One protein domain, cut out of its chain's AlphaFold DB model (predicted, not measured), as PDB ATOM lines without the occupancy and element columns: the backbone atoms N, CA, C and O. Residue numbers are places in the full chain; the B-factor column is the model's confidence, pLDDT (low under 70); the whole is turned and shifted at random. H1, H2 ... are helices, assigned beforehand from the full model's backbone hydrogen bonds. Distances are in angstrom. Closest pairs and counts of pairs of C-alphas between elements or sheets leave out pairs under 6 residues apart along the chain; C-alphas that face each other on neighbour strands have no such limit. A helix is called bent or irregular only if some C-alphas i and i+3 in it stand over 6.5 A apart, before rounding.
ATOM      1  N   ILE A   2     244.010 253.300 104.590       94.75
ATOM      2  CA  ILE A   2     242.832 252.405 104.573       94.75
ATOM      3  C   ILE A   2     243.008 251.247 105.560       94.75
ATOM      4  O   ILE A   2     242.182 251.083 106.449       94.75
ATOM      5  N   LEU A   3     244.122 250.510 105.464       94.56
ATOM      6  CA  LEU A   3     244.422 249.393 106.369       94.56
ATOM      7  C   LEU A   3     244.392 249.821 107.842       94.56
ATOM      8  O   LEU A   3     243.736 249.166 108.635       94.56
ATOM      9  N   SER A   4     245.007 250.962 108.183       94.69
ATOM     10  CA  SER A   4     244.979 251.514 109.546       94.69
ATOM     11  C   SER A   4     243.568 251.869 110.026       94.69
ATOM     12  O   SER A   4     243.260 251.687 111.199       94.69
ATOM     13  N   GLY A   5     242.708 252.389 109.143       93.44
ATOM     14  CA  GLY A   5     241.317 252.706 109.480       93.44
ATOM     15  C   GLY A   5     240.461 251.452 109.675       93.44
ATOM     16  O   GLY A   5     239.671 251.385 110.615       93.44
ATOM     17  N   VAL A   6     240.671 250.426 108.844       93.56
ATOM     18  CA  VAL A   6     240.003 249.121 108.968       93.56
ATOM     19  C   VAL A   6     240.412 248.429 110.266       93.56
ATOM     20  O   VAL A   6     239.539 248.029 111.030       93.56
ATOM     21  N   THR A   7     241.710 248.351 110.574       92.31
ATOM     22  CA  THR A   7     242.190 247.735 111.821       92.31
ATOM     23  C   THR A   7     241.693 248.484 113.062       92.31
ATOM     24  O   THR A   7     241.283 247.841 114.023       92.31
ATOM     25  N   CYS A   8     241.620 249.821 113.019       90.88
ATOM     26  CA  CYS A   8     241.033 250.643 114.089       90.88
ATOM     27  C   CYS A   8     239.513 250.423 114.255       90.88
ATOM     28  O   CYS A   8     238.980 250.411 115.362       90.88
ATOM     29  N   THR A   9     238.787 250.190 113.161       90.69
ATOM     30  CA  THR A   9     237.345 249.891 113.234       90.69
ATOM     31  C   THR A   9     237.101 248.475 113.764       90.69
ATOM     32  O   THR A   9     236.174 248.254 114.536       90.69
ATOM     33  N   ILE A  10     237.966 247.516 113.418       90.38
ATOM     34  CA  ILE A  10     237.903 246.140 113.935       90.38
ATOM     35  C   ILE A  10     238.152 246.106 115.448       90.38
ATOM     36  O   ILE A  10     237.479 245.345 116.139       90.38
ATOM     37  N   THR A  11     239.036 246.957 115.989       87.06
ATOM     38  CA  THR A  11     239.275 247.006 117.446       87.06
ATOM     39  C   THR A  11     238.036 247.358 118.267       87.06
ATOM     40  O   THR A  11     237.953 246.959 119.419       87.06
ATOM     41  N   VAL A  12     237.055 248.049 117.678       84.81
ATOM     42  CA  VAL A  12     235.782 248.390 118.334       84.81
ATOM     43  C   VAL A  12     234.835 247.190 118.445       84.81
ATOM     44  O   VAL A  12     233.982 247.157 119.325       84.81
ATOM     45  N   LEU A  13     234.960 246.208 117.549       84.00
ATOM     46  CA  LEU A  13     234.100 245.022 117.531       84.00
ATOM     47  C   LEU A  13     234.573 243.934 118.506       84.00
ATOM     48  O   LEU A  13     233.856 242.959 118.726       84.00
ATOM     49  N   LEU A  14     235.779 244.077 119.060       82.69
ATOM     50  CA  LEU A  14     236.356 243.128 120.004       82.69
ATOM     51  C   LEU A  14     235.911 243.452 121.437       82.69
ATOM     52  O   LEU A  14     235.954 244.604 121.856       82.69
ATOM     53  N   SER A  15     235.509 242.420 122.187       73.56
ATOM     54  CA  SER A  15     235.183 242.546 123.615       73.56
ATOM     55  C   SER A  15     236.424 242.953 124.418       73.56
ATOM     56  O   SER A  15     237.535 242.510 124.113       73.56
ATOM     57  N   GLU A  16     236.231 243.752 125.471       73.00
ATOM     58  CA  GLU A  16     237.299 244.302 126.329       73.00
ATOM     59  C   GLU A  16     238.131 243.223 127.054       73.00
ATOM     60  O   GLU A  16     239.212 243.502 127.570       73.00
ATOM     61  N   ASP A  17     237.665 241.973 127.043       76.38
ATOM     62  CA  ASP A  17     238.276 240.840 127.741       76.38
ATOM     63  C   ASP A  17     239.621 240.386 127.133       76.38
ATOM     64  O   ASP A  17     240.428 239.747 127.810       76.38
ATOM     65  N   ALA A  18     239.900 240.727 125.867       81.38
ATOM     66  CA  ALA A  18     241.100 240.305 125.134       81.38
ATOM     67  C   ALA A  18     242.100 241.459 124.910       81.38
ATOM     68  O   ALA A  18     242.380 241.870 123.782       81.38
ATOM     69  N   VAL A  19     242.681 241.970 126.001       85.81
ATOM     70  CA  VAL A  19     243.603 243.129 125.999       85.81
ATOM     71  C   VAL A  19     244.808 242.944 125.063       85.81
ATOM     72  O   VAL A  19     245.245 243.899 124.419       85.81
ATOM     73  N   THR A  20     245.349 241.726 124.955       88.81
ATOM     74  CA  THR A  20     246.497 241.425 124.080       88.81
ATOM     75  C   THR A  20     246.163 241.609 122.604       88.81
ATOM     76  O   THR A  20     246.952 242.206 121.875       88.81
ATOM     77  N   GLU A  21     244.983 241.165 122.171       88.38
ATOM     78  CA  GLU A  21     244.530 241.288 120.781       88.38
ATOM     79  C   GLU A  21     244.285 242.756 120.411       88.38
ATOM     80  O   GLU A  21     244.739 243.232 119.368       88.38
ATOM     81  N   ILE A  22     243.647 243.510 121.315       88.94
ATOM     82  CA  ILE A  22     243.413 244.952 121.146       88.94
ATOM     83  C   ILE A  22     244.747 245.695 121.012       88.94
ATOM     84  O   ILE A  22     244.905 246.535 120.123       88.94
ATOM     85  N   LEU A  23     245.732 245.364 121.852       90.12
ATOM     86  CA  LEU A  23     247.053 245.987 121.810       90.12
ATOM     87  C   LEU A  23     247.781 245.694 120.491       90.12
ATOM     88  O   LEU A  23     248.339 246.613 119.888       90.12
ATOM     89  N   VAL A  24     247.767 244.442 120.026       92.94
ATOM     90  CA  VAL A  24     248.405 244.050 118.759       92.94
ATOM     91  C   VAL A  24     247.772 244.794 117.583       92.94
ATOM     92  O   VAL A  24     248.490 245.380 116.768       92.94
ATOM     93  N   LEU A  25     246.441 244.853 117.519       91.38
ATOM     94  CA  LEU A  25     245.718 245.582 116.474       91.38
ATOM     95  C   LEU A  25     245.961 247.098 116.539       91.38
ATOM     96  O   LEU A  25     246.112 247.752 115.499       91.38
ATOM     97  N   PHE A  26     246.047 247.671 117.739       90.81
ATOM     98  CA  PHE A  26     246.365 249.086 117.928       90.81
ATOM     99  C   PHE A  26     247.787 249.414 117.454       90.81
ATOM    100  O   PHE A  26     247.995 250.381 116.712       90.81
ATOM    101  N   LEU A  27     248.768 248.584 117.816       93.88
ATOM    102  CA  LEU A  27     250.154 248.732 117.369       93.88
ATOM    103  C   LEU A  27     250.281 248.569 115.851       93.88
ATOM    104  O   LEU A  27     250.961 249.375 115.210       93.88
ATOM    105  N   ALA A  28     249.577 247.600 115.261       94.62
ATOM    106  CA  ALA A  28     249.509 247.435 113.813       94.62
ATOM    107  C   ALA A  28     248.935 248.692 113.136       94.62
ATOM    108  O   ALA A  28     249.529 249.228 112.198       94.62
ATOM    109  N   SER A  29     247.833 249.233 113.664       94.12
ATOM    110  CA  SER A  29     247.220 250.472 113.164       94.12
ATOM    111  C   SER A  29     248.195 251.654 113.223       94.12
ATOM    112  O   SER A  29     248.346 252.386 112.238       94.12
ATOM    113  N   LYS A  30     248.908 251.810 114.348       93.50
ATOM    114  CA  LYS A  30     249.924 252.855 114.553       93.50
ATOM    115  C   LYS A  30     251.093 252.723 113.571       93.50
ATOM    116  O   LYS A  30     251.592 253.734 113.072       93.50
ATOM    117  N   PHE A  31     251.512 251.500 113.266       95.69
ATOM    118  CA  PHE A  31     252.555 251.245 112.279       95.69
ATOM    119  C   PHE A  31     252.114 251.675 110.871       95.69
ATOM    120  O   PHE A  31     252.793 252.477 110.230       95.69
ATOM    121  N   PHE A  32     250.937 251.231 110.416       95.31
ATOM    122  CA  PHE A  32     250.429 251.560 109.078       95.31
ATOM    123  C   PHE A  32     250.181 253.055 108.873       95.31
ATOM    124  O   PHE A  32     250.453 253.584 107.788       95.31
ATOM    125  N   ILE A  33     249.660 253.747 109.890       94.25
ATOM    126  CA  ILE A  33     249.435 255.189 109.784       94.25
ATOM    127  C   ILE A  33     250.771 255.943 109.738       94.25
ATOM    128  O   ILE A  33     250.938 256.812 108.887       94.25
ATOM    129  N   SER A  34     251.754 255.549 110.557       94.81
ATOM    130  CA  SER A  34     253.093 256.152 110.547       94.81
ATOM    131  C   SER A  34     253.810 255.940 109.215       94.81
ATOM    132  O   SER A  34     254.391 256.880 108.679       94.81
ATOM    133  N   ALA A  35     253.739 254.732 108.651       94.88
ATOM    134  CA  ALA A  35     254.305 254.437 107.336       94.88
ATOM    135  C   ALA A  35     253.651 255.292 106.235       94.88
ATOM    136  O   ALA A  35     254.343 255.844 105.385       94.88
ATOM    137  N   SER A  36     252.324 255.471 106.294       93.50
ATOM    138  CA  SER A  36     251.598 256.333 105.349       93.50
ATOM    139  C   SER A  36     252.055 257.796 105.453       93.50
ATOM    140  O   SER A  36     252.286 258.441 104.433       93.50
ATOM    141  N   PHE A  37     252.222 258.312 106.676       91.06
ATOM    142  CA  PHE A  37     252.703 259.679 106.906       91.06
ATOM    143  C   PHE A  37     254.142 259.899 106.432       91.06
ATOM    144  O   PHE A  37     254.463 261.002 106.007       91.06
ATOM    145  N   LEU A  38     255.002 258.880 106.469       92.88
ATOM    146  CA  LEU A  38     256.375 258.999 105.973       92.88
ATOM    147  C   LEU A  38     256.420 259.184 104.448       92.88
ATOM    148  O   LEU A  38     257.219 259.968 103.948       92.88
ATOM    149  N   ILE A  39     255.555 258.474 103.719       91.44
ATOM    150  CA  ILE A  39     255.552 258.453 102.248       91.44
ATOM    151  C   ILE A  39     254.872 259.699 101.665       91.44
ATOM    152  O   ILE A  39     255.266 260.177 100.604       91.44
ATOM    153  N   ILE A  40     253.875 260.263 102.355       89.38
ATOM    154  CA  ILE A  40     253.047 261.333 101.782       89.38
ATOM    155  C   ILE A  40     253.815 262.637 101.528       89.38
ATOM    156  O   ILE A  40     253.514 263.332 100.563       89.38
ATOM    157  N   TYR A  41     254.817 262.969 102.351       86.94
ATOM    158  CA  TYR A  41     255.585 264.211 102.199       86.94
ATOM    159  C   TYR A  41     256.542 264.183 100.993       86.94
ATOM    160  O   TYR A  41     256.490 265.122 100.197       86.94
ATOM    161  N   PRO A  42     257.377 263.140 100.796       89.50
ATOM    162  CA  PRO A  42     258.150 262.983  99.564       89.50
ATOM    163  C   PRO A  42     257.261 262.906  98.322       89.50
ATOM    164  O   PRO A  42     257.532 263.594  97.343       89.50
ATOM    165  N   PHE A  43     256.160 262.151  98.399       86.62
ATOM    166  CA  PHE A  43     255.226 261.995  97.284       86.62
ATOM    167  C   PHE A  43     254.560 263.319  96.890       86.62
ATOM    168  O   PHE A  43     254.467 263.646  95.712       86.62
ATOM    169  N   ALA A  44     254.165 264.140  97.868       86.06
ATOM    170  CA  ALA A  44     253.702 265.503  97.614       86.06
ATOM    171  C   ALA A  44     254.793 266.360  96.952       86.06
ATOM    172  O   ALA A  44     254.502 267.184  96.090       86.06
ATOM    173  N   GLY A  45     256.056 266.162  97.334       84.75
ATOM    174  CA  GLY A  45     257.190 266.800  96.677       84.75
ATOM    175  C   GLY A  45     257.268 266.446  95.194       84.75
ATOM    176  O   GLY A  45     257.452 267.338  94.375       84.75
ATOM    177  N   GLU A  46     257.095 265.180  94.843       84.69
ATOM    178  CA  GLU A  46     257.120 264.733  93.450       84.69
ATOM    179  C   GLU A  46     255.922 265.268  92.664       84.69
ATOM    180  O   GLU A  46     256.127 265.825  91.594       84.69
ATOM    181  N   LEU A  47     254.710 265.205  93.223       80.00
ATOM    182  CA  LEU A  47     253.486 265.657  92.551       80.00
ATOM    183  C   LEU A  47     253.424 267.170  92.304       80.00
ATOM    184  O   LEU A  47     252.898 267.597  91.278       80.00
ATOM    185  N   TYR A  48     253.882 267.988  93.258       82.25
ATOM    186  CA  TYR A  48     253.769 269.443  93.143       82.25
ATOM    187  C   TYR A  48     254.949 270.045  92.360       82.25
ATOM    188  O   TYR A  48     256.108 269.821  92.742       82.25
ATOM    189  N   PRO A  49     254.688 270.907  91.354       81.00
ATOM    190  CA  PRO A  49     255.745 271.622  90.648       81.00
ATOM    191  C   PRO A  49     256.494 272.540  91.619       81.00
ATOM    192  O   PRO A  49     255.936 273.035  92.605       81.00
ATOM    193  N   THR A  50     257.783 272.762  91.362       84.31
ATOM    194  CA  THR A  50     258.698 273.421  92.315       84.31
ATOM    195  C   THR A  50     258.215 274.796  92.790       84.31
ATOM    196  O   THR A  50     258.412 275.134  93.958       84.31
ATOM    197  N   GLN A  51     257.517 275.550  91.936       85.56
ATOM    198  CA  GLN A  51     256.974 276.877  92.243       85.56
ATOM    199  C   GLN A  51     255.798 276.815  93.235       85.56
ATOM    200  O   GLN A  51     255.630 277.721  94.050       85.56
ATOM    201  N   LEU A  52     254.995 275.743  93.201       85.25
ATOM    202  CA  LEU A  52     253.789 275.584  94.027       85.25
ATOM    203  C   LEU A  52     253.980 274.613  95.197       85.25
ATOM    204  O   LEU A  52     253.142 274.557  96.099       85.25
ATOM    205  N   ARG A  53     255.091 273.876  95.242       88.94
ATOM    206  CA  ARG A  53     255.364 272.897  96.301       88.94
ATOM    207  C   ARG A  53     255.265 273.508  97.701       88.94
ATOM    208  O   ARG A  53     254.644 272.921  98.584       88.94
ATOM    209  N   GLY A  54     255.823 274.703  97.898       90.19
ATOM    210  CA  GLY A  54     255.775 275.399  99.188       90.19
ATOM    211  C   GLY A  54     254.351 275.753  99.625       90.19
ATOM    212  O   GLY A  54     253.979 275.498 100.771       90.19
ATOM    213  N   ILE A  55     253.530 276.283  98.709       92.06
ATOM    214  CA  ILE A  55     252.154 276.678  99.030       92.06
ATOM    215  C   ILE A  55     251.245 275.456  99.215       92.06
ATOM    216  O   ILE A  55     250.445 275.435 100.146       92.06
ATOM    217  N   GLY A  56     251.420 274.395  98.418       90.06
ATOM    218  CA  GLY A  56     250.656 273.149  98.549       90.06
ATOM    219  C   GLY A  56     250.924 272.419  99.869       90.06
ATOM    220  O   GLY A  56     249.991 272.026 100.579       90.06
ATOM    221  N   ILE A  57     252.196 272.299 100.261       91.06
ATOM    222  CA  ILE A  57     252.567 271.705 101.555       91.06
ATOM    223  C   ILE A  57     252.091 272.597 102.714       91.06
ATOM    224  O   ILE A  57     251.548 272.087 103.692       91.06
ATOM    225  N   GLY A  58     252.203 273.925 102.598       92.81
ATOM    226  CA  GLY A  58     251.712 274.855 103.622       92.81
ATOM    227  C   GLY A  58     250.195 274.781 103.833       92.81
ATOM    228  O   GLY A  58     249.727 274.693 104.968       92.81
ATOM    229  N   MET A  59     249.422 274.748 102.745       93.50
ATOM    230  CA  MET A  59     247.959 274.645 102.796       93.50
ATOM    231  C   MET A  59     247.499 273.304 103.379       93.50
ATOM    232  O   MET A  59     246.604 273.272 104.224       93.50
ATOM    233  N   SER A  60     248.133 272.195 102.985       91.06
ATOM    234  CA  SER A  60     247.816 270.880 103.561       91.06
ATOM    235  C   SER A  60     248.162 270.801 105.053       91.06
ATOM    236  O   SER A  60     247.367 270.269 105.830       91.06
ATOM    237  N   ALA A  61     249.273 271.402 105.487       91.62
ATOM    238  CA  ALA A  61     249.629 271.501 106.903       91.62
ATOM    239  C   ALA A  61     248.626 272.350 107.706       91.62
ATOM    240  O   ALA A  61     248.286 271.993 108.834       91.62
ATOM    241  N   TYR A  62     248.097 273.430 107.122       95.00
ATOM    242  CA  TYR A  62     247.041 274.230 107.747       95.00
ATOM    243  C   TYR A  62     245.760 273.411 107.969       95.00
ATOM    244  O   TYR A  62     245.219 273.388 109.076       95.00
ATOM    245  N   ILE A  63     245.319 272.663 106.949       93.62
ATOM    246  CA  ILE A  63     244.153 271.768 107.046       93.62
ATOM    247  C   ILE A  63     244.400 270.662 108.083       93.62
ATOM    248  O   ILE A  63     243.523 270.370 108.898       93.62
ATOM    249  N   ALA A  64     245.603 270.081 108.107       91.38
ATOM    250  CA  ALA A  64     245.986 269.110 109.128       91.38
ATOM    251  C   ALA A  64     245.906 269.720 110.540       91.38
ATOM    252  O   ALA A  64     245.361 269.093 111.447       91.38
ATOM    253  N   GLY A  65     246.361 270.965 110.720       94.19
ATOM    254  CA  GLY A  65     246.263 271.707 111.981       94.19
ATOM    255  C   GLY A  65     244.824 271.912 112.472       94.19
ATOM    256  O   GLY A  65     244.547 271.746 113.664       94.19
ATOM    257  N   LEU A  66     243.881 272.189 111.564       94.69
ATOM    258  CA  LEU A  66     242.450 272.217 111.899       94.69
ATOM    259  C   LEU A  66     241.974 270.849 112.400       94.69
ATOM    260  O   LEU A  66     241.272 270.777 113.408       94.69
ATOM    261  N   GLY A  67     242.425 269.764 111.764       90.62
ATOM    262  CA  GLY A  67     242.181 268.399 112.231       90.62
ATOM    263  C   GLY A  67     242.654 268.182 113.669       90.62
ATOM    264  O   GLY A  67     241.870 267.733 114.503       90.62
ATOM    265  N   LEU A  68     243.888 268.583 113.999       91.38
ATOM    266  CA  LEU A  68     244.415 268.484 115.368       91.38
ATOM    267  C   LEU A  68     243.594 269.284 116.384       91.38
ATOM    268  O   LEU A  68     243.428 268.837 117.518       91.38
ATOM    269  N   THR A  69     243.059 270.435 115.981       94.25
ATOM    270  CA  THR A  69     242.215 271.272 116.846       94.25
ATOM    271  C   THR A  69     240.873 270.597 117.142       94.25
ATOM    272  O   THR A  69     240.350 270.743 118.243       94.25
ATOM    273  N   VAL A  70     240.332 269.812 116.202       91.75
ATOM    274  CA  VAL A  70     239.054 269.090 116.351       91.75
ATOM    275  C   VAL A  70     239.189 267.818 117.202       91.75
ATOM    276  O   VAL A  70     238.263 267.476 117.937       91.75
ATOM    277  N   ILE A  71     240.341 267.137 117.174       90.88
ATOM    278  CA  ILE A  71     240.596 265.896 117.938       90.88
ATOM    279  C   ILE A  71     240.193 265.974 119.427       90.88
ATOM    280  O   ILE A  71     239.458 265.089 119.868       90.88
ATOM    281  N   PRO A  72     240.608 266.974 120.233       91.50
ATOM    282  CA  PRO A  72     240.242 267.023 121.649       91.50
ATOM    283  C   PRO A  72     238.729 267.132 121.879       91.50
ATOM    284  O   PRO A  72     238.238 266.598 122.873       91.50
ATOM    285  N   PHE A  73     237.977 267.755 120.965       89.81
ATOM    286  CA  PHE A  73     236.512 267.802 121.039       89.81
ATOM    287  C   PHE A  73     235.891 266.426 120.786       89.81
ATOM    288  O   PHE A  73     234.965 266.030 121.493       89.81
ATOM    289  N   VAL A  74     236.437 265.667 119.832       87.88
ATOM    290  CA  VAL A  74     236.017 264.282 119.558       87.88
ATOM    291  C   VAL A  74     236.308 263.383 120.764       87.88
ATOM    292  O   VAL A  74     235.444 262.616 121.187       87.88
ATOM    293  N   THR A  75     237.487 263.517 121.374       87.12
ATOM    294  CA  THR A  75     237.850 262.769 122.588       87.12
ATOM    295  C   THR A  75     236.993 263.170 123.791       87.12
ATOM    296  O   THR A  75     236.656 262.319 124.608       87.12
ATOM    297  N   TYR A  76     236.604 264.445 123.903       87.69
ATOM    298  CA  TYR A  76     235.694 264.906 124.955       87.69
ATOM    299  C   TYR A  76     234.314 264.245 124.842       87.69
ATOM    300  O   TYR A  76     233.781 263.792 125.854       87.69
ATOM    301  N   LEU A  77     233.783 264.123 123.621       83.06
ATOM    302  CA  LEU A  77     232.529 263.416 123.332       83.06
ATOM    303  C   LEU A  77     232.601 261.910 123.648       83.06
ATOM    304  O   LEU A  77     231.590 261.292 123.961       83.06
ATOM    305  N   GLY A  78     233.800 261.326 123.595       77.06
ATOM    306  CA  GLY A  78     234.056 259.920 123.910       77.06
ATOM    307  C   GLY A  78     234.099 259.567 125.400       77.06
ATOM    308  O   GLY A  78     234.372 258.414 125.722       77.06
ATOM    309  N   ARG A  79     233.858 260.518 126.317       77.00
ATOM    310  CA  ARG A  79     233.834 260.234 127.767       77.00
ATOM    311  C   ARG A  79     232.719 259.275 128.178       77.00
ATOM    312  O   ARG A  79     232.941 258.472 129.075       77.00
ATOM    313  N   ASP A  80     231.567 259.354 127.518       73.81
ATOM    314  CA  ASP A  80     230.412 258.510 127.842       73.81
ATOM    315  C   ASP A  80     230.464 257.161 127.106       73.81
ATOM    316  O   ASP A  80     229.979 256.156 127.614       73.81
ATOM    317  N   ILE A  81     231.085 257.125 125.920       75.94
ATOM    318  CA  ILE A  81     231.270 255.925 125.098       75.94
ATOM    319  C   ILE A  81     232.675 255.950 124.484       75.94
ATOM    320  O   ILE A  81     232.937 256.676 123.522       75.94
ATOM    321  N   LEU A  82     233.561 255.095 125.000       74.62
ATOM    322  CA  LEU A  82     234.966 255.001 124.576       74.62
ATOM    323  C   LEU A  82     235.112 254.562 123.104       74.62
ATOM    324  O   LEU A  82     236.093 254.877 122.438       74.62
ATOM    325  N   VAL A  83     234.080 253.908 122.570       82.44
ATOM    326  CA  VAL A  83     233.976 253.442 121.181       82.44
ATOM    327  C   VAL A  83     233.832 254.587 120.166       82.44
ATOM    328  O   VAL A  83     234.354 254.502 119.053       82.44
ATOM    329  N   LEU A  84     233.145 255.673 120.533       85.62
ATOM    330  CA  LEU A  84     232.775 256.754 119.615       85.62
ATOM    331  C   LEU A  84     233.986 257.418 118.919       85.62
ATOM    332  O   LEU A  84     233.985 257.511 117.687       85.62
ATOM    333  N   PRO A  85     235.042 257.851 119.642       87.88
ATOM    334  CA  PRO A  85     236.196 258.495 119.020       87.88
ATOM    335  C   PRO A  85     236.986 257.542 118.112       87.88
ATOM    336  O   PRO A  85     237.472 257.978 117.069       87.88
ATOM    337  N   LEU A  86     237.079 256.248 118.451       86.06
ATOM    338  CA  LEU A  86     237.773 255.267 117.607       86.06
ATOM    339  C   LEU A  86     237.074 255.084 116.257       86.06
ATOM    340  O   LEU A  86     237.742 255.100 115.221       86.06
ATOM    341  N   VAL A  87     235.742 254.974 116.251       89.12
ATOM    342  CA  VAL A  87     234.965 254.839 115.007       89.12
ATOM    343  C   VAL A  87     235.114 256.084 114.137       89.12
ATOM    344  O   VAL A  87     235.379 255.965 112.942       89.12
ATOM    345  N   ILE A  88     235.006 257.282 114.722       91.19
ATOM    346  CA  ILE A  88     235.125 258.543 113.974       91.19
ATOM    347  C   ILE A  88     236.509 258.651 113.321       91.19
ATOM    348  O   ILE A  88     236.607 258.903 112.118       91.19
ATOM    349  N   LEU A  89     237.582 258.406 114.080       90.19
ATOM    350  CA  LEU A  89     238.947 258.461 113.551       90.19
ATOM    351  C   LEU A  89     239.206 257.366 112.502       90.19
ATOM    352  O   LEU A  89     239.867 257.626 111.493       90.19
ATOM    353  N   GLY A  90     238.654 256.166 112.702       91.56
ATOM    354  CA  GLY A  90     238.725 255.063 111.743       91.56
ATOM    355  C   GLY A  90     238.069 255.411 110.407       91.56
ATOM    356  O   GLY A  90     238.714 255.309 109.361       91.56
ATOM    357  N   VAL A  91     236.825 255.901 110.434       92.56
ATOM    358  CA  VAL A  91     236.068 256.284 109.230       92.56
ATOM    359  C   VAL A  91     236.761 257.422 108.482       92.56
ATOM    360  O   VAL A  91     236.953 257.322 107.270       92.56
ATOM    361  N   VAL A  92     237.208 258.468 109.184       92.56
ATOM    362  CA  VAL A  92     237.936 259.588 108.561       92.56
ATOM    363  C   VAL A  92     239.229 259.102 107.891       92.56
ATOM    364  O   VAL A  92     239.529 259.515 106.770       92.56
ATOM    365  N   SER A  93     239.962 258.171 108.516       92.81
ATOM    366  CA  SER A  93     241.164 257.565 107.922       92.81
ATOM    367  C   SER A  93     240.857 256.754 106.657       92.81
ATOM    368  O   SER A  93     241.637 256.792 105.700       92.81
ATOM    369  N   VAL A  94     239.740 256.018 106.626       94.06
ATOM    370  CA  VAL A  94     239.322 255.260 105.435       94.06
ATOM    371  C   VAL A  94     238.927 256.206 104.311       94.06
ATOM    372  O   VAL A  94     239.419 256.039 103.198       94.06
ATOM    373  N   VAL A  95     238.108 257.222 104.593       92.94
ATOM    374  CA  VAL A  95     237.694 258.223 103.598       92.94
ATOM    375  C   VAL A  95     238.911 258.951 103.028       92.94
ATOM    376  O   VAL A  95     239.033 259.055 101.811       92.94
ATOM    377  N   GLY A  96     239.852 259.379 103.875       90.56
ATOM    378  CA  GLY A  96     241.098 260.004 103.423       90.56
ATOM    379  C   GLY A  96     241.935 259.079 102.535       90.56
ATOM    380  O   GLY A  96     242.418 259.494 101.484       90.56
ATOM    381  N   GLY A  97     242.050 257.801 102.906       90.50
ATOM    382  CA  GLY A  97     242.738 256.805 102.087       90.50
ATOM    383  C   GLY A  97     242.046 256.527 100.748       90.50
ATOM    384  O   GLY A  97     242.724 256.379  99.736       90.50
ATOM    385  N   LEU A  98     240.713 256.496 100.726       89.31
ATOM    386  CA  LEU A  98     239.923 256.275  99.514       89.31
ATOM    387  C   LEU A  98     240.015 257.470  98.558       89.31
ATOM    388  O   LEU A  98     240.152 257.281  97.354       89.31
ATOM    389  N   SER A  99     240.007 258.690  99.095       86.88
ATOM    390  CA  SER A  99     240.284 259.906  98.328       86.88
ATOM    391  C   SER A  99     241.698 259.898  97.744       86.88
ATOM    392  O   SER A  99     241.880 260.330  96.614       86.88
ATOM    393  N   GLY A 100     242.681 259.346  98.467       84.19
ATOM    394  CA  GLY A 100     244.037 259.131  97.952       84.19
ATOM    395  C   GLY A 100     244.093 258.164  96.764       84.19
ATOM    396  O   GLY A 100     244.809 258.422  95.807       84.19
ATOM    397  N   LEU A 101     243.301 257.085  96.788       82.50
ATOM    398  CA  LEU A 101     243.200 256.138  95.666       82.50
ATOM    399  C   LEU A 101     242.483 256.711  94.436       82.50
ATOM    400  O   LEU A 101     242.631 256.173  93.345       82.50
ATOM    401  N   ARG A 102     241.686 257.769  94.610       75.62
ATOM    402  CA  ARG A 102     241.020 258.476  93.508       75.62
ATOM    403  C   ARG A 102     241.923 259.465  92.781       75.62
ATOM    404  O   ARG A 102     241.477 260.070  91.805       75.62
ATOM    405  N   LEU A 103     243.150 259.679  93.259       72.94
ATOM    406  CA  LEU A 103     244.093 260.470  92.487       72.94
ATOM    407  C   LEU A 103     244.390 259.719  91.185       72.94
ATOM    408  O   LEU A 103     244.682 258.521  91.240       72.94
ATOM    409  N   PRO A 104     244.305 260.400  90.027       63.09
ATOM    410  CA  PRO A 104     244.730 259.810  88.772       63.09
ATOM    411  C   PRO A 104     246.184 259.382  88.939       63.09
ATOM    412  O   PRO A 104     247.012 260.143  89.443       63.09
ATOM    413  N   GLU A 105     246.469 258.133  88.590       66.38
ATOM    414  CA  GLU A 105     247.816 257.599  88.685       66.38
ATOM    415  C   GLU A 105     248.734 258.463  87.809       66.38
ATOM    416  O   GLU A 105     248.604 258.492  86.589       66.38
ATOM    417  N   THR A 106     249.647 259.211  88.431       62.03
ATOM    418  CA  THR A 106     250.639 260.034  87.720       62.03
ATOM    419  C   THR A 106     251.789 259.190  87.165       62.03
ATOM    420  O   THR A 106     252.723 259.725  86.570       62.03
ATOM    421  N   LEU A 107     251.760 257.872  87.383       57.62
ATOM    422  CA  LEU A 107     252.760 256.935  86.895       57.62
ATOM    423  C   LEU A 107     252.675 256.876  85.363       57.62
ATOM    424  O   LEU A 107     251.613 256.623  84.802       57.62
ATOM    425  N   HIS A 108     253.806 257.110  84.696       54.78
ATOM    426  CA  HIS A 108     253.962 257.172  83.232       54.78
ATOM    427  C   HIS A 108     253.481 258.454  82.527       54.78
ATOM    428  O   HIS A 108     253.531 258.516  81.297       54.78
ATOM    429  N   HIS A 109     253.098 259.504  83.258       63.38
ATOM    430  CA  HIS A 109     252.937 260.842  82.683       63.38
ATOM    431  C   HIS A 109     254.139 261.734  83.004       63.38
ATOM    432  O   HIS A 109     254.692 261.682  84.100       63.38
ATOM    433  N   HIS A 110     254.557 262.561  82.040       60.09
ATOM    434  CA  HIS A 110     255.581 263.573  82.287       60.09
ATOM    435  C   HIS A 110     255.014 264.602  83.268       60.09
ATOM    436  O   HIS A 110     253.998 265.233  82.977       60.09
ATOM    437  N   LEU A 111     255.640 264.748  84.440       66.94
ATOM    438  CA  LEU A 111     255.145 265.677  85.448       66.94
ATOM    439  C   LEU A 111     255.309 267.118  84.948       66.94
ATOM    440  O   LEU A 111     256.430 267.491  84.574       66.94
ATOM    441  N   PRO A 112     254.234 267.927  84.961       66.75
ATOM    442  CA  PRO A 112     254.304 269.320  84.548       66.75
ATOM    443  C   PRO A 112     255.288 270.065  85.456       66.75
ATOM    444  O   PRO A 112     255.198 269.998  86.684       66.75
ATOM    445  N   GLN A 113     256.264 270.744  84.856       70.56
ATOM    446  CA  GLN A 113     257.280 271.510  85.600       70.56
ATOM    447  C   GLN A 113     256.899 272.988  85.733       70.56
ATOM    448  O   GLN A 113     257.488 273.723  86.533       70.56
ATOM    449  N   THR A 114     255.920 273.425  84.944       78.12
ATOM    450  CA  THR A 114     255.397 274.790  84.912       78.12
ATOM    451  C   THR A 114     253.919 274.816  85.294       78.12
ATOM    452  O   THR A 114     253.244 273.784  85.319       78.12
ATOM    453  N   ILE A 115     253.419 276.001  85.649       79.62
ATOM    454  CA  ILE A 115     252.016 276.172  86.049       79.62
ATOM    455  C   ILE A 115     251.113 275.992  84.828       79.62
ATOM    456  O   ILE A 115     250.089 275.322  84.924       79.62
ATOM    457  N   GLU A 116     251.535 276.513  83.676       78.75
ATOM    458  CA  GLU A 116     250.807 276.431  82.412       78.75
ATOM    459  C   GLU A 116     250.588 274.973  81.966       78.75
ATOM    460  O   GLU A 116     249.474 274.599  81.602       78.75
ATOM    461  N   GLU A 117     251.611 274.116  82.075       73.88
ATOM    462  CA  GLU A 117     251.488 272.676  81.783       73.88
ATOM    463  C   GLU A 117     250.555 271.956  82.774       73.88
ATOM    464  O   GLU A 117     249.858 271.007  82.407       73.88
ATOM    465  N   GLY A 118     250.519 272.401  84.034       75.25
ATOM    466  CA  GLY A 118     249.612 271.863  85.051       75.25
ATOM    467  C   GLY A 118     248.145 272.210  84.787       75.25
ATOM    468  O   GLY A 118     247.266 271.376  85.016       75.25
ATOM    469  N   GLU A 119     247.875 273.411  84.270       79.50
ATOM    470  CA  GLU A 119     246.526 273.831  83.866       79.50
ATOM    471  C   GLU A 119     246.019 273.037  82.657       79.50
ATOM    472  O   GLU A 119     244.841 272.674  82.605       79.50
ATOM    473  N   GLU A 120     246.903 272.716  81.711       77.00
ATOM    474  CA  GLU A 120     246.551 271.925  80.530       77.00
ATOM    475  C   GLU A 120     246.307 270.446  80.878       77.00
ATOM    476  O   GLU A 120     245.333 269.864  80.399       77.00
ATOM    477  N   PHE A 121     247.095 269.864  81.795       72.88
ATOM    478  CA  PHE A 121     246.902 268.488  82.284       72.88
ATOM    479  C   PHE A 121     245.540 268.273  82.972       72.88
ATOM    480  O   PHE A 121     244.943 267.203  82.860       72.88
ATOM    481  N   GLY A 122     245.022 269.285  83.676       70.44
ATOM    482  CA  GLY A 122     243.749 269.201  84.401       70.44
ATOM    483  C   GLY A 122     242.496 269.519  83.575       70.44
ATOM    484  O   GLY A 122     241.384 269.313  84.066       70.44
ATOM    485  N   LYS A 123     242.643 270.030  82.346       72.06
ATOM    486  CA  LYS A 123     241.542 270.637  81.575       72.06
ATOM    487  C   LYS A 123     240.448 269.650  81.159       72.06
ATOM    488  O   LYS A 123     239.274 270.015  81.160       72.06
ATOM    489  N   ASP A 124     240.825 268.412  80.860       68.69
ATOM    490  CA  ASP A 124     239.902 267.370  80.391       68.69
ATOM    491  C   ASP A 124     239.438 266.428  81.519       68.69
ATOM    492  O   ASP A 124     238.767 265.420  81.274       68.69
ATOM    493  N   TRP A 125     239.766 266.737  82.781       67.06
ATOM    494  CA  TRP A 125     239.447 265.851  83.896       67.06
ATOM    495  C   TRP A 125     237.955 265.894  84.250       67.06
ATOM    496  O   TRP A 125     237.401 266.929  84.621       67.06
ATOM    497  N   THR A 126     237.285 264.741  84.177       71.69
ATOM    498  CA  THR A 126     235.870 264.602  84.547       71.69
ATOM    499  C   THR A 126     235.698 263.819  85.851       71.69
ATOM    500  O   THR A 126     236.437 262.884  86.147       71.69
ATOM    501  N   PHE A 127     234.665 264.144  86.639       66.88
ATOM    502  CA  PHE A 127     234.371 263.462  87.915       66.88
ATOM    503  C   PHE A 127     234.144 261.943  87.777       66.88
ATOM    504  O   PHE A 127     234.361 261.203  88.735       66.88
ATOM    505  N   ASN A 128     233.744 261.463  86.594       66.69
ATOM    506  CA  ASN A 128     233.604 260.030  86.319       66.69
ATOM    507  C   ASN A 128     234.961 259.316  86.195       66.69
ATOM    508  O   ASN A 128     235.057 258.146  86.561       66.69
ATOM    509  N   GLU A 129     236.012 260.011  85.752       66.12
ATOM    510  CA  GLU A 129     237.389 259.492  85.721       66.12
ATOM    511  C   GLU A 129     237.956 259.373  87.145       66.12
ATOM    512  O   GLU A 129     238.600 258.385  87.475       66.12
ATOM    513  N   CYS A 130     237.614 260.318  88.032       64.31
ATOM    514  CA  CYS A 130     237.980 260.300  89.458       64.31
ATOM    515  C   CYS A 130     237.428 259.069  90.214       64.31
ATOM    516  O   CYS A 130     237.985 258.625  91.215       64.31
ATOM    517  N   LEU A 131     236.314 258.500  89.748       66.25
ATOM    518  CA  LEU A 131     235.679 257.313  90.333       66.25
ATOM    519  C   LEU A 131     236.221 255.990  89.774       66.25
ATOM    520  O   LEU A 131     235.876 254.925  90.293       66.25
ATOM    521  N   ARG A 132     237.056 256.037  88.732       65.56
ATOM    522  CA  ARG A 132     237.604 254.850  88.081       65.56
ATOM    523  C   ARG A 132     238.887 254.429  88.802       65.56
ATOM    524  O   ARG A 132     239.948 254.980  88.566       65.56
TER     525      ARG A 132
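AT A GLANCE: This is residues 2 to 132 of the 210 residues of an uncharacterized protein of Cryptotermes secundus (UniProt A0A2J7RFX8). Four helices make a long, loose up-and-down bundle with an open middle: H1 lies side by side with H2 and H4, and H3 completes the frame, meeting H2 near its own first residues and H4 near its last, while residues 61 to 70 between stand free. After H4 a loosely wound tail runs past the end of the frame where H2 leads into H3, with the small helix H5 beyond that end, and then folds back to the small helix H6, which touches no other helix. The printed part has 131 residues, with six named helices in the order H1 to H6 and no named strand; the class is all helix. The whole is loose, with a radius of gyration of the C-alphas of 18.4 A, and rod-shaped, spanning 58 by 29 by 26 A.

IN THESE COORDINATES: H1, residues 2 to 13, begins with C-alpha 2 at (242.832, 252.405, 104.573) and is 17.3 A long. H2, residues 19 to 47, is 41.5 A long and has a kink of 32 degrees near residue 41; it is neither bent nor irregular, but only just: C-alphas 38 and 41 are 6.5 A apart. H3, residues 50 to 77, begins with C-alpha 50 at (258.698, 273.421, 92.315) and is 41.8 A long; it is irregular, with C-alphas 51 and 54 7.2 A apart. H4, residues 83 to 101, is 27.3 A long. H5 is residues 115 to 122. H6, residues 127 to 130, ends with C-alpha 130 at (237.980, 260.300, 89.458).

HOW THE PARTS SIT: H1 touches residues 22 to 33 of H2 at a shallow tilt of 21 degrees, opposite ways; the closest C-alphas, of Ser 4 and Ser 29, are 4.4 A apart. H1 also touches H4 at a shallow tilt of 21 degrees, opposite ways, with the C-alphas of Gly 5 and Gly 90 closest at 4.2 A. H2 and H4 are apart. H2 and H3 only just touch, with 3 pairs of C-alphas within 8 A, through residues 44 to 45 and 53 to 57; the closest C-alphas, of Gly 45 and Arg 53, are 6.4 A apart. Residues 74 to 77 of H3 touch residues 84 to 85 of H4, with the C-alphas of Thr 75 and Pro 85 closest at 5.8 A. H1 and H2, H2 and H3, and H3 and H4 are helical hairpins. H5 is close to H3 but not clearly touching, with the C-alphas of Gln 51 and Ile 115 closest at 8.0 A. H6 touches no helix. In H4 and H5 every O i to N i+4 pair is within hydrogen-bond range, against 6 of 8 in H1, 23 of 25 in H2 and 20 of 24 in H3; H6 is too short for such a pair.

THE WHOLE: The C-alphas farthest apart, of Asp 17 and Glu 116, are 59.0 A apart. The printed part has no cut. The link from H4 to H5, residues 102 to 114, is long; the other links between helices are tight. The mean pLDDT of the printed part is 84.0, and residues 104 to 112, 124 to 125 and 127 to 132 are under 70.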